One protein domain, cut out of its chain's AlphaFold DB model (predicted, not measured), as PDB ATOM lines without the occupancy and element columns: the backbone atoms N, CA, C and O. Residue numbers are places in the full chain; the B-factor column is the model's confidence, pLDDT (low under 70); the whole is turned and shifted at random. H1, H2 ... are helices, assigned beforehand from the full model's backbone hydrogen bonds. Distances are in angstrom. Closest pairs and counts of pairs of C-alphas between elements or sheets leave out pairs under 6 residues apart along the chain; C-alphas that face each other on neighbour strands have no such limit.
ATOM      1  N   GLU A 115      19.738  -0.719 232.087       81.81
ATOM      2  CA  GLU A 115      18.316  -0.838 231.733       81.81
ATOM      3  C   GLU A 115      17.625   0.527 231.567       81.81
ATOM      4  O   GLU A 115      16.886   0.735 230.602       81.81
ATOM      5  N   GLU A 116      17.903   1.495 232.450       83.31
ATOM      6  CA  GLU A 116      17.398   2.872 232.317       83.31
ATOM      7  C   GLU A 116      17.924   3.540 231.043       83.31
ATOM      8  O   GLU A 116      17.184   4.239 230.341       83.31
ATOM      9  N   ILE A 117      19.197   3.301 230.717       82.81
ATOM     10  CA  ILE A 117      19.800   3.825 229.494       82.81
ATOM     11  C   ILE A 117      19.118   3.215 228.271       82.81
ATOM     12  O   ILE A 117      18.746   3.962 227.370       82.81
ATOM     13  N   ARG A 118      18.880   1.898 228.232       83.81
ATOM     14  CA  ARG A 118      18.146   1.277 227.112       83.81
ATOM     15  C   ARG A 118      16.748   1.866 226.957       83.81
ATOM     16  O   ARG A 118      16.379   2.261 225.856       83.81
ATOM     17  N   LYS A 119      16.011   2.024 228.059       83.56
ATOM     18  CA  LYS A 119      14.665   2.610 228.037       83.56
ATOM     19  C   LYS A 119      14.662   4.045 227.505       83.56
ATOM     20  O   LYS A 119      13.858   4.376 226.641       83.56
ATOM     21  N   THR A 120      15.586   4.887 227.969       83.44
ATOM     22  CA  THR A 120      15.694   6.275 227.483       83.44
ATOM     23  C   THR A 120      16.156   6.345 226.027       83.44
ATOM     24  O   THR A 120      15.680   7.197 225.282       83.44
ATOM     25  N   VAL A 121      17.030   5.438 225.580       84.38
ATOM     26  CA  VAL A 121      17.396   5.284 224.163       84.38
ATOM     27  C   VAL A 121      16.161   4.940 223.327       84.38
ATOM     28  O   VAL A 121      15.900   5.621 222.336       84.38
ATOM     29  N   PHE A 122      15.368   3.950 223.738       84.62
ATOM     30  CA  PHE A 122      14.153   3.551 223.026       84.62
ATOM     31  C   PHE A 122      13.090   4.653 223.001       84.62
ATOM     32  O   PHE A 122      12.483   4.888 221.960       84.62
ATOM     33  N   GLU A 123      12.922   5.407 224.087       85.62
ATOM     34  CA  GLU A 123      12.021   6.565 224.131       85.62
ATOM     35  C   GLU A 123      12.447   7.660 223.133       85.62
ATOM     36  O   GLU A 123      11.614   8.271 222.452       85.62
ATOM     37  N   GLN A 124      13.756   7.890 222.989       83.62
ATOM     38  CA  GLN A 124      14.281   8.818 221.985       83.62
ATOM     39  C   GLN A 124      14.099   8.292 220.559       83.62
ATOM     40  O   GLN A 124      13.781   9.081 219.670       83.62
ATOM     41  N   LEU A 125      14.257   6.986 220.330       83.19
ATOM     42  CA  LEU A 125      13.969   6.369 219.033       83.19
ATOM     43  C   LEU A 125      12.490   6.476 218.674       83.19
ATOM     44  O   LEU A 125      12.167   6.899 217.567       83.19
ATOM     45  N   HIS A 126      11.599   6.215 219.626       82.56
ATOM     46  CA  HIS A 126      10.165   6.382 219.428       82.56
ATOM     47  C   HIS A 126       9.803   7.842 219.131       82.56
ATOM     48  O   HIS A 126       9.024   8.132 218.228       82.56
ATOM     49  N   SER A 127      10.447   8.791 219.815       83.31
ATOM     50  CA  SER A 127      10.298  10.222 219.527       83.31
ATOM     51  C   SER A 127      10.792  10.615 218.127       83.31
ATOM     52  O   SER A 127      10.347  11.629 217.590       83.31
ATOM     53  N   LEU A 128      11.743   9.876 217.543       83.44
ATOM     54  CA  LEU A 128      12.200  10.074 216.164       83.44
ATOM     55  C   LEU A 128      11.226   9.448 215.157       83.44
ATOM     56  O   LEU A 128      10.909  10.099 214.162       83.44
ATOM     57  N   GLU A 129      10.700   8.260 215.462       83.00
ATOM     58  CA  GLU A 129       9.665   7.578 214.673       83.00
ATOM     59  C   GLU A 129       8.383   8.425 214.606       83.00
ATOM     60  O   GLU A 129       7.888   8.707 213.517       83.00
ATOM     61  N   GLN A 130       7.910   8.960 215.739       81.62
ATOM     62  CA  GLN A 130       6.761   9.879 215.792       81.62
ATOM     63  C   GLN A 130       6.978  11.170 214.987       81.62
ATOM     64  O   GLN A 130       6.025  11.781 214.511       81.62
ATOM     65  N   LYS A 131       8.234  11.602 214.825       79.19
ATOM     66  CA  LYS A 131       8.594  12.761 213.992       79.19
ATOM     67  C   LYS A 131       8.738  12.405 212.509       79.19
ATOM     68  O   LYS A 131       9.084  13.291 211.730       79.19
ATOM     69  N   GLY A 132       8.509  11.145 212.129       76.12
ATOM     70  CA  GLY A 132       8.619  10.655 210.757       76.12
ATOM     71  C   GLY A 132      10.049  10.649 210.221       76.12
ATOM     72  O   GLY A 132      10.247  10.786 209.018       76.12
ATOM     73  N   LYS A 133      11.060  10.570 211.098       81.50
ATOM     74  CA  LYS A 133      12.470  10.533 210.691       81.50
ATOM     75  C   LYS A 133      12.987   9.106 210.734       81.50
ATOM     76  O   LYS A 133      12.943   8.472 211.786       81.50
ATOM     77  N   ASP A 134      13.568   8.652 209.628       77.25
ATOM     78  CA  ASP A 134      14.195   7.335 209.562       77.25
ATOM     79  C   ASP A 134      15.315   7.206 210.597       77.25
ATOM     80  O   ASP A 134      16.204   8.066 210.712       77.25
ATOM     81  N   ILE A 135      15.284   6.100 211.342       76.69
ATOM     82  CA  ILE A 135      16.275   5.774 212.365       76.69
ATOM     83  C   ILE A 135      17.556   5.304 211.666       76.69
ATOM     84  O   ILE A 135      17.820   4.119 211.491       76.69
ATOM     85  N   THR A 136      18.367   6.268 211.231       80.50
ATOM     86  CA  THR A 136      19.697   6.028 210.659       80.50
ATOM     87  C   THR A 136      20.784   6.640 211.536       80.50
ATOM     88  O   THR A 136      20.540   7.555 212.327       80.50
ATOM     89  N   ILE A 137      22.028   6.187 211.358       80.12
ATOM     90  CA  ILE A 137      23.199   6.728 212.072       80.12
ATOM     91  C   ILE A 137      23.311   8.248 211.874       80.12
ATOM     92  O   ILE A 137      23.655   8.976 212.805       80.12
ATOM     93  N   THR A 138      23.007   8.740 210.670       82.38
ATOM     94  CA  THR A 138      23.090  10.172 210.350       82.38
ATOM     95  C   THR A 138      22.038  10.984 211.104       82.38
ATOM     96  O   THR A 138      22.380  12.014 211.690       82.38
ATOM     97  N   THR A 139      20.806  10.473 211.181       82.44
ATOM     98  CA  THR A 139      19.701  11.064 211.947       82.44
ATOM     99  C   THR A 139      20.012  11.086 213.440       82.44
ATOM    100  O   THR A 139      19.849  12.105 214.104       82.44
ATOM    101  N   ILE A 140      20.524   9.981 213.982       83.19
ATOM    102  CA  ILE A 140      20.891   9.887 215.399       83.19
ATOM    103  C   ILE A 140      22.008  10.877 215.727       83.19
ATOM    104  O   ILE A 140      21.930  11.601 216.717       83.19
ATOM    105  N   LYS A 141      23.029  10.965 214.871       83.12
ATOM    106  CA  LYS A 141      24.149  11.890 215.058       83.12
ATOM    107  C   LYS A 141      23.716  13.358 215.004       83.12
ATOM    108  O   LYS A 141      24.323  14.173 215.696       83.12
ATOM    109  N   SER A 142      22.711  13.711 214.200       82.06
ATOM    110  CA  SER A 142      22.222  15.090 214.080       82.06
ATOM    111  C   SER A 142      21.221  15.463 215.179       82.06
ATOM    112  O   SER A 142      21.293  16.566 215.726       82.06
ATOM    113  N   GLU A 143      20.321  14.550 215.548       83.44
ATOM    114  CA  GLU A 143      19.243  14.816 216.501       83.44
ATOM    115  C   GLU A 143      19.633  14.553 217.952       83.44
ATOM    116  O   GLU A 143      19.337  15.385 218.821       83.44
ATOM    117  N   VAL A 144      20.305  13.426 218.204       83.19
ATOM    118  CA  VAL A 144      20.705  12.966 219.540       83.19
ATOM    119  C   VAL A 144      22.161  12.458 219.530       83.19
ATOM    120  O   VAL A 144      22.418  11.274 219.763       83.19
ATOM    121  N   PRO A 145      23.162  13.342 219.318       82.94
ATOM    122  CA  PRO A 145      24.565  12.929 219.238       82.94
ATOM    123  C   PRO A 145      25.062  12.192 220.489       82.94
ATOM    124  O   PRO A 145      25.930  11.330 220.397       82.94
ATOM    125  N   SER A 146      24.508  12.499 221.667       83.00
ATOM    126  CA  SER A 146      24.877  11.830 222.920       83.00
ATOM    127  C   SER A 146      24.497  10.349 222.957       83.00
ATOM    128  O   SER A 146      25.144   9.593 223.675       83.00
ATOM    129  N   MET A 147      23.503   9.927 222.169       83.25
ATOM    130  CA  MET A 147      23.097   8.524 222.062       83.25
ATOM    131  C   MET A 147      24.205   7.661 221.450       83.25
ATOM    132  O   MET A 147      24.382   6.514 221.841       83.25
ATOM    133  N   MET A 148      25.036   8.241 220.571       82.88
ATOM    134  CA  MET A 148      26.152   7.540 219.922       82.88
ATOM    135  C   MET A 148      27.147   6.937 220.916       82.88
ATOM    136  O   MET A 148      27.768   5.926 220.607       82.88
ATOM    137  N   ARG A 149      27.278   7.506 222.123       84.75
ATOM    138  CA  ARG A 149      28.134   6.945 223.178       84.75
ATOM    139  C   ARG A 149      27.689   5.542 223.594       84.75
ATOM    140  O   ARG A 149      28.536   4.713 223.900       84.75
ATOM    141  N   TYR A 150      26.384   5.293 223.606       83.62
ATOM    142  CA  TYR A 150      25.802   4.023 224.034       83.62
ATOM    143  C   TYR A 150      25.663   3.019 222.885       83.62
ATOM    144  O   TYR A 150      25.492   1.835 223.145       83.62
ATOM    145  N   VAL A 151      25.785   3.480 221.635       82.00
ATOM    146  CA  VAL A 151      25.717   2.633 220.432       82.00
ATOM    147  C   VAL A 151      27.109   2.252 219.909       82.00
ATOM    148  O   VAL A 151      27.283   1.170 219.365       82.00
ATOM    149  N   TYR A 152      28.108   3.130 220.054       81.31
ATOM    150  CA  TYR A 152      29.449   2.946 219.474       81.31
ATOM    151  C   TYR A 152      30.609   3.300 220.420       81.31
ATOM    152  O   TYR A 152      31.758   3.334 219.988       81.31
ATOM    153  N   GLY A 153      30.344   3.632 221.686       79.75
ATOM    154  CA  GLY A 153      31.406   3.935 222.650       79.75
ATOM    155  C   GLY A 153      32.036   2.687 223.275       79.75
ATOM    156  O   GLY A 153      31.507   1.588 223.178       79.75
ATOM    157  N   ASP A 154      33.124   2.873 224.026       74.12
ATOM    158  CA  ASP A 154      33.810   1.782 224.747       74.12
ATOM    159  C   ASP A 154      32.925   1.095 225.807       74.12
ATOM    160  O   ASP A 154      33.202  -0.018 226.246       74.12
ATOM    161  N   LYS A 155      31.852   1.778 226.228       77.12
ATOM    162  CA  LYS A 155      30.776   1.259 227.087       77.12
ATOM    163  C   LYS A 155      29.452   1.179 226.322       77.12
ATOM    164  O   LYS A 155      28.414   1.581 226.846       77.12
ATOM    165  N   ALA A 156      29.501   0.798 225.048       81.50
ATOM    166  CA  ALA A 156      28.294   0.635 224.260       81.50
ATOM    167  C   ALA A 156      27.449  -0.501 224.843       81.50
ATOM    168  O   ALA A 156      27.955  -1.581 225.140       81.50
ATOM    169  N   LEU A 157      26.162  -0.220 225.018       79.12
ATOM    170  CA  LEU A 157      25.168  -1.212 225.413       79.12
ATOM    171  C   LEU A 157      24.713  -2.036 224.211       79.12
ATOM    172  O   LEU A 157      24.339  -3.187 224.385       79.12
ATOM    173  N   PHE A 158      24.803  -1.448 223.017       79.50
ATOM    174  CA  PHE A 158      24.405  -2.051 221.751       79.50
ATOM    175  C   PHE A 158      25.634  -2.232 220.866       79.50
ATOM    176  O   PHE A 158      26.485  -1.343 220.793       79.50
ATOM    177  N   LYS A 159      25.731  -3.344 220.137       81.31
ATOM    178  CA  LYS A 159      26.825  -3.605 219.187       81.31
ATOM    179  C   LYS A 159      26.563  -2.933 217.833       81.31
ATOM    180  O   LYS A 159      26.660  -3.556 216.778       81.31
ATOM    181  N   GLY A 160      26.250  -1.638 217.857       80.31
ATOM    182  CA  GLY A 160      25.957  -0.831 216.675       80.31
ATOM    183  C   GLY A 160      24.466  -0.621 216.396       80.31
ATOM    184  O   GLY A 160      23.595  -1.024 217.162       80.31
ATOM    185  N   ILE A 161      24.173   0.070 215.287       77.19
ATOM    186  CA  ILE A 161      22.800   0.476 214.938       77.19
ATOM    187  C   ILE A 161      21.887  -0.706 214.594       77.19
ATOM    188  O   ILE A 161      20.691  -0.615 214.832       77.19
ATOM    189  N   GLY A 162      22.436  -1.796 214.045       79.25
ATOM    190  CA  GLY A 162      21.663  -3.002 213.729       79.25
ATOM    191  C   GLY A 162      21.111  -3.647 214.996       79.25
ATOM    192  O   GLY A 162      19.904  -3.759 215.139       79.25
ATOM    193  N   ASP A 163      21.998  -3.917 215.957       81.12
ATOM    194  CA  ASP A 163      21.662  -4.479 217.273       81.12
ATOM    195  C   ASP A 163      20.666  -3.588 218.034       81.12
ATOM    196  O   ASP A 163      19.693  -4.068 218.599       81.12
ATOM    197  N   LEU A 164      20.838  -2.261 217.958       80.50
ATOM    198  CA  LEU A 164      19.884  -1.307 218.529       80.50
ATOM    199  C   LEU A 164      18.488  -1.414 217.896       80.50
ATOM    200  O   LEU A 164      17.489  -1.303 218.599       80.50
ATOM    201  N   MET A 165      18.413  -1.571 216.573       78.50
ATOM    202  CA  MET A 165      17.144  -1.667 215.850       78.50
ATOM    203  C   MET A 165      16.463  -3.014 216.065       78.50
ATOM    204  O   MET A 165      15.236  -3.059 216.142       78.50
ATOM    205  N   ASP A 166      17.242  -4.084 216.168       81.31
ATOM    206  CA  ASP A 166      16.738  -5.422 216.456       81.31
ATOM    207  C   ASP A 166      16.219  -5.482 217.900       81.31
ATOM    208  O   ASP A 166      15.052  -5.812 218.104       81.31
ATOM    209  N   GLU A 167      16.990  -4.993 218.884       79.19
ATOM    210  CA  GLU A 167      16.517  -4.863 220.271       79.19
ATOM    211  C   GLU A 167      15.311  -3.917 220.393       79.19
ATOM    212  O   GLU A 167      14.419  -4.170 221.198       79.19
ATOM    213  N   TYR A 168      15.238  -2.845 219.594       78.56
ATOM    214  CA  TYR A 168      14.086  -1.937 219.590       78.56
ATOM    215  C   TYR A 168      12.823  -2.604 219.032       78.56
ATOM    216  O   TYR A 168      11.739  -2.419 219.583       78.56
ATOM    217  N   LYS A 169      12.941  -3.406 217.966       78.50
ATOM    218  CA  LYS A 169      11.822  -4.196 217.429       78.50
ATOM    219  C   LYS A 169      11.380  -5.268 218.418       78.50
ATOM    220  O   LYS A 169      10.182  -5.436 218.629       78.50
ATOM    221  N   ASP A 170      12.327  -5.945 219.055       76.94
ATOM    222  CA  ASP A 170      12.037  -6.952 220.072       76.94
ATOM    223  C   ASP A 170      11.381  -6.328 221.310       76.94
ATOM    224  O   ASP A 170      10.415  -6.876 221.842       76.94
ATOM    225  N   ALA A 171      11.842  -5.149 221.737       70.50
ATOM    226  CA  ALA A 171      11.232  -4.384 222.819       70.50
ATOM    227  C   ALA A 171       9.819  -3.911 222.455       70.50
ATOM    228  O   ALA A 171       8.914  -4.085 223.260       70.50
ATOM    229  N   LYS A 172       9.594  -3.408 221.234       71.50
ATOM    230  CA  LYS A 172       8.265  -3.003 220.739       71.50
ATOM    231  C   LYS A 172       7.286  -4.184 220.712       71.50
ATOM    232  O   LYS A 172       6.181  -4.082 221.236       71.50
ATOM    233  N   ASN A 173       7.731  -5.338 220.215       66.69
ATOM    234  CA  ASN A 173       6.940  -6.574 220.200       66.69
ATOM    235  C   ASN A 173       6.655  -7.121 221.614       66.69
ATOM    236  O   ASN A 173       5.654  -7.809 221.831       66.69
ATOM    237  N   ASN A 174       7.538  -6.864 222.583       65.12
ATOM    238  CA  ASN A 174       7.348  -7.264 223.977       65.12
ATOM    239  C   ASN A 174       6.497  -6.260 224.772       65.12
ATOM    240  O   ASN A 174       5.703  -6.693 225.605       65.12
ATOM    241  N   GLU A 175       6.591  -4.957 224.496       60.56
ATOM    242  CA  GLU A 175       5.716  -3.931 225.075       60.56
ATOM    243  C   GLU A 175       4.261  -4.139 224.637       60.56
ATOM    244  O   GLU A 175       3.369  -4.061 225.477       60.56
ATOM    245  N   GLU A 176       3.998  -4.524 223.384       55.66
ATOM    246  CA  GLU A 176       2.647  -4.911 222.937       55.66
ATOM    247  C   GLU A 176       2.096  -6.109 223.740       55.66
ATOM    248  O   GLU A 176       0.936  -6.105 224.162       55.66
ATOM    249  N   LYS A 177       2.949  -7.088 224.073       53.88
ATOM    250  CA  LYS A 177       2.583  -8.233 224.931       53.88
ATOM    251  C   LYS A 177       2.409  -7.873 226.410       53.88
ATOM    252  O   LYS A 177       1.680  -8.570 227.118       53.88
ATOM    253  N   GLU A 178       3.075  -6.837 226.918       53.00
ATOM    254  CA  GLU A 178       2.868  -6.350 228.289       53.00
ATOM    255  C   GLU A 178       1.661  -5.413 228.406       53.00
ATOM    256  O   GLU A 178       0.979  -5.435 229.433       53.00
ATOM    257  N   VAL A 179       1.327  -4.652 227.362       54.53
ATOM    258  CA  VAL A 179       0.111  -3.828 227.321       54.53
ATOM    259  C   VAL A 179      -1.143  -4.705 227.291       54.53
ATOM    260  O   VAL A 179      -2.094  -4.382 227.996       54.53
ATOM    261  N   GLU A 180      -1.149  -5.854 226.605       50.81
ATOM    262  CA  GLU A 180      -2.259  -6.821 226.710       50.81
ATOM    263  C   GLU A 180      -2.403  -7.399 228.129       50.81
ATOM    264  O   GLU A 180      -3.516  -7.531 228.652       50.81
ATOM    265  N   LYS A 181      -1.285  -7.677 228.811       51.06
ATOM    266  CA  LYS A 181      -1.316  -8.140 230.207       51.06
ATOM    267  C   LYS A 181      -1.827  -7.040 231.139       51.06
ATOM    268  O   LYS A 181      -2.723  -7.297 231.937       51.06
ATOM    269  N   ASN A 182      -1.351  -5.807 230.996       46.94
ATOM    270  CA  ASN A 182      -1.751  -4.687 231.852       46.94
ATOM    271  C   ASN A 182      -3.171  -4.169 231.542       46.94
ATOM    272  O   ASN A 182      -3.878  -3.751 232.457       46.94
ATOM    273  N   SER A 183      -3.637  -4.277 230.293       45.19
ATOM    274  CA  SER A 183      -5.033  -4.034 229.895       45.19
ATOM    275  C   SER A 183      -5.984  -5.043 230.549       45.19
ATOM    276  O   SER A 183      -7.031  -4.662 231.075       45.19
ATOM    277  N   THR A 184      -5.573  -6.313 230.636       46.69
ATOM    278  CA  THR A 184      -6.351  -7.363 231.313       46.69
ATOM    279  C   THR A 184      -6.428  -7.146 232.833       46.69
ATOM    280  O   THR A 184      -7.422  -7.514 233.459       46.69
ATOM    281  N   PHE A 185      -5.425  -6.505 233.446       43.81
ATOM    282  CA  PHE A 185      -5.403  -6.247 234.894       43.81
ATOM    283  C   PHE A 185      -6.159  -4.984 235.337       43.81
ATOM    284  O   PHE A 185      -6.652  -4.954 236.464       43.81
ATOM    285  N   ILE A 186      -6.311  -3.964 234.486       43.09
ATOM    286  CA  ILE A 186      -7.022  -2.724 234.862       43.09
ATOM    287  C   ILE A 186      -8.551  -2.861 234.705       43.09
ATOM    288  O   ILE A 186      -9.304  -2.141 235.357       43.09
TER     289      ILE A 186
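What this domain is: This is residues 115 to 186 of the 227 residues of an uncharacterized protein of Heliorestis acidaminivorans (UniProt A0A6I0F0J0). A small head made of H1, H2, H3 and the first part of H4 has one long arm, the far part of H4, residues 173 to 186, which sticks out from it. In the head, the short helices H2 and H3 make a corner at one end, and H1 and H4 cross each other at nearly a right angle, with few close contacts between the helices. The printed part has 72 residues with four named helices, in the order H1, H2, H3, H4, and no named strand; the class is all helix. It is only just compact, close to loose, with a radius of gyration of the C-alphas of 13.4 A, and it spans 40 by 27 by 18 A, with the arm adding to the length.

Where its parts are: Find C-alpha 115 at (18.316, -0.838, 231.733); from there H1 runs through residues 115 to 129, 20.9 A from first to last C-alpha. After a short link of 7 residues you reach H2, residues 137 to 143, 10.0 A long. One residue, Val 144, makes the tight link to H3, residues 145 to 152, 11.1 A long. A short link of 8 residues then leads to C-alpha 161 at (22.800, 0.476, 214.938), where H4 begins; it covers residues 161 to 186, 36.0 A, and ends at C-alpha 186 at (-7.022, -2.724, 234.862).

How they stand to each other: Start at H1, which is near H2; their closest C-alphas are 8.5 A apart. H1 and H3 are close but not clearly touching: their closest C-alphas, of Val 121 and Met 147, are 6.9 A apart, at a steep tilt of 58 degrees, opposite ways. Look next at H2 and H3, which touch only at the corner by their link; the closest C-alphas, of Lys 141 and Met 148, are 6.8 A apart, at a shallow tilt of 30 degrees, opposite ways. H4 is close to but not clearly touching H1, about perpendicular at 84 degrees, with the closest C-alphas, of Phe 122 and Tyr 168, 6.5 A apart. H3 and H4 are also close but not clearly touching, about perpendicular at 80 degrees; find their closest C-alphas at Val 151 and Ile 161, 6.6 A apart. In H1 and H2 every O i to N i+4 pair is within hydrogen-bond range; in H3 it is 2 of 4 and in H4 20 of 22.

The domain as a whole: The two C-alphas farthest apart, of Asp 154 and Ile 186, are 42.3 A apart. Without residues 173 to 186, which stand free, the body of 58 residues spans 30 by 24 by 19 A. The printed part has no cut, and no link is long. Read the B-factor column for the model's confidence: the mean pLDDT of the printed part is 75.4, and residues 173 to 186 are under 70.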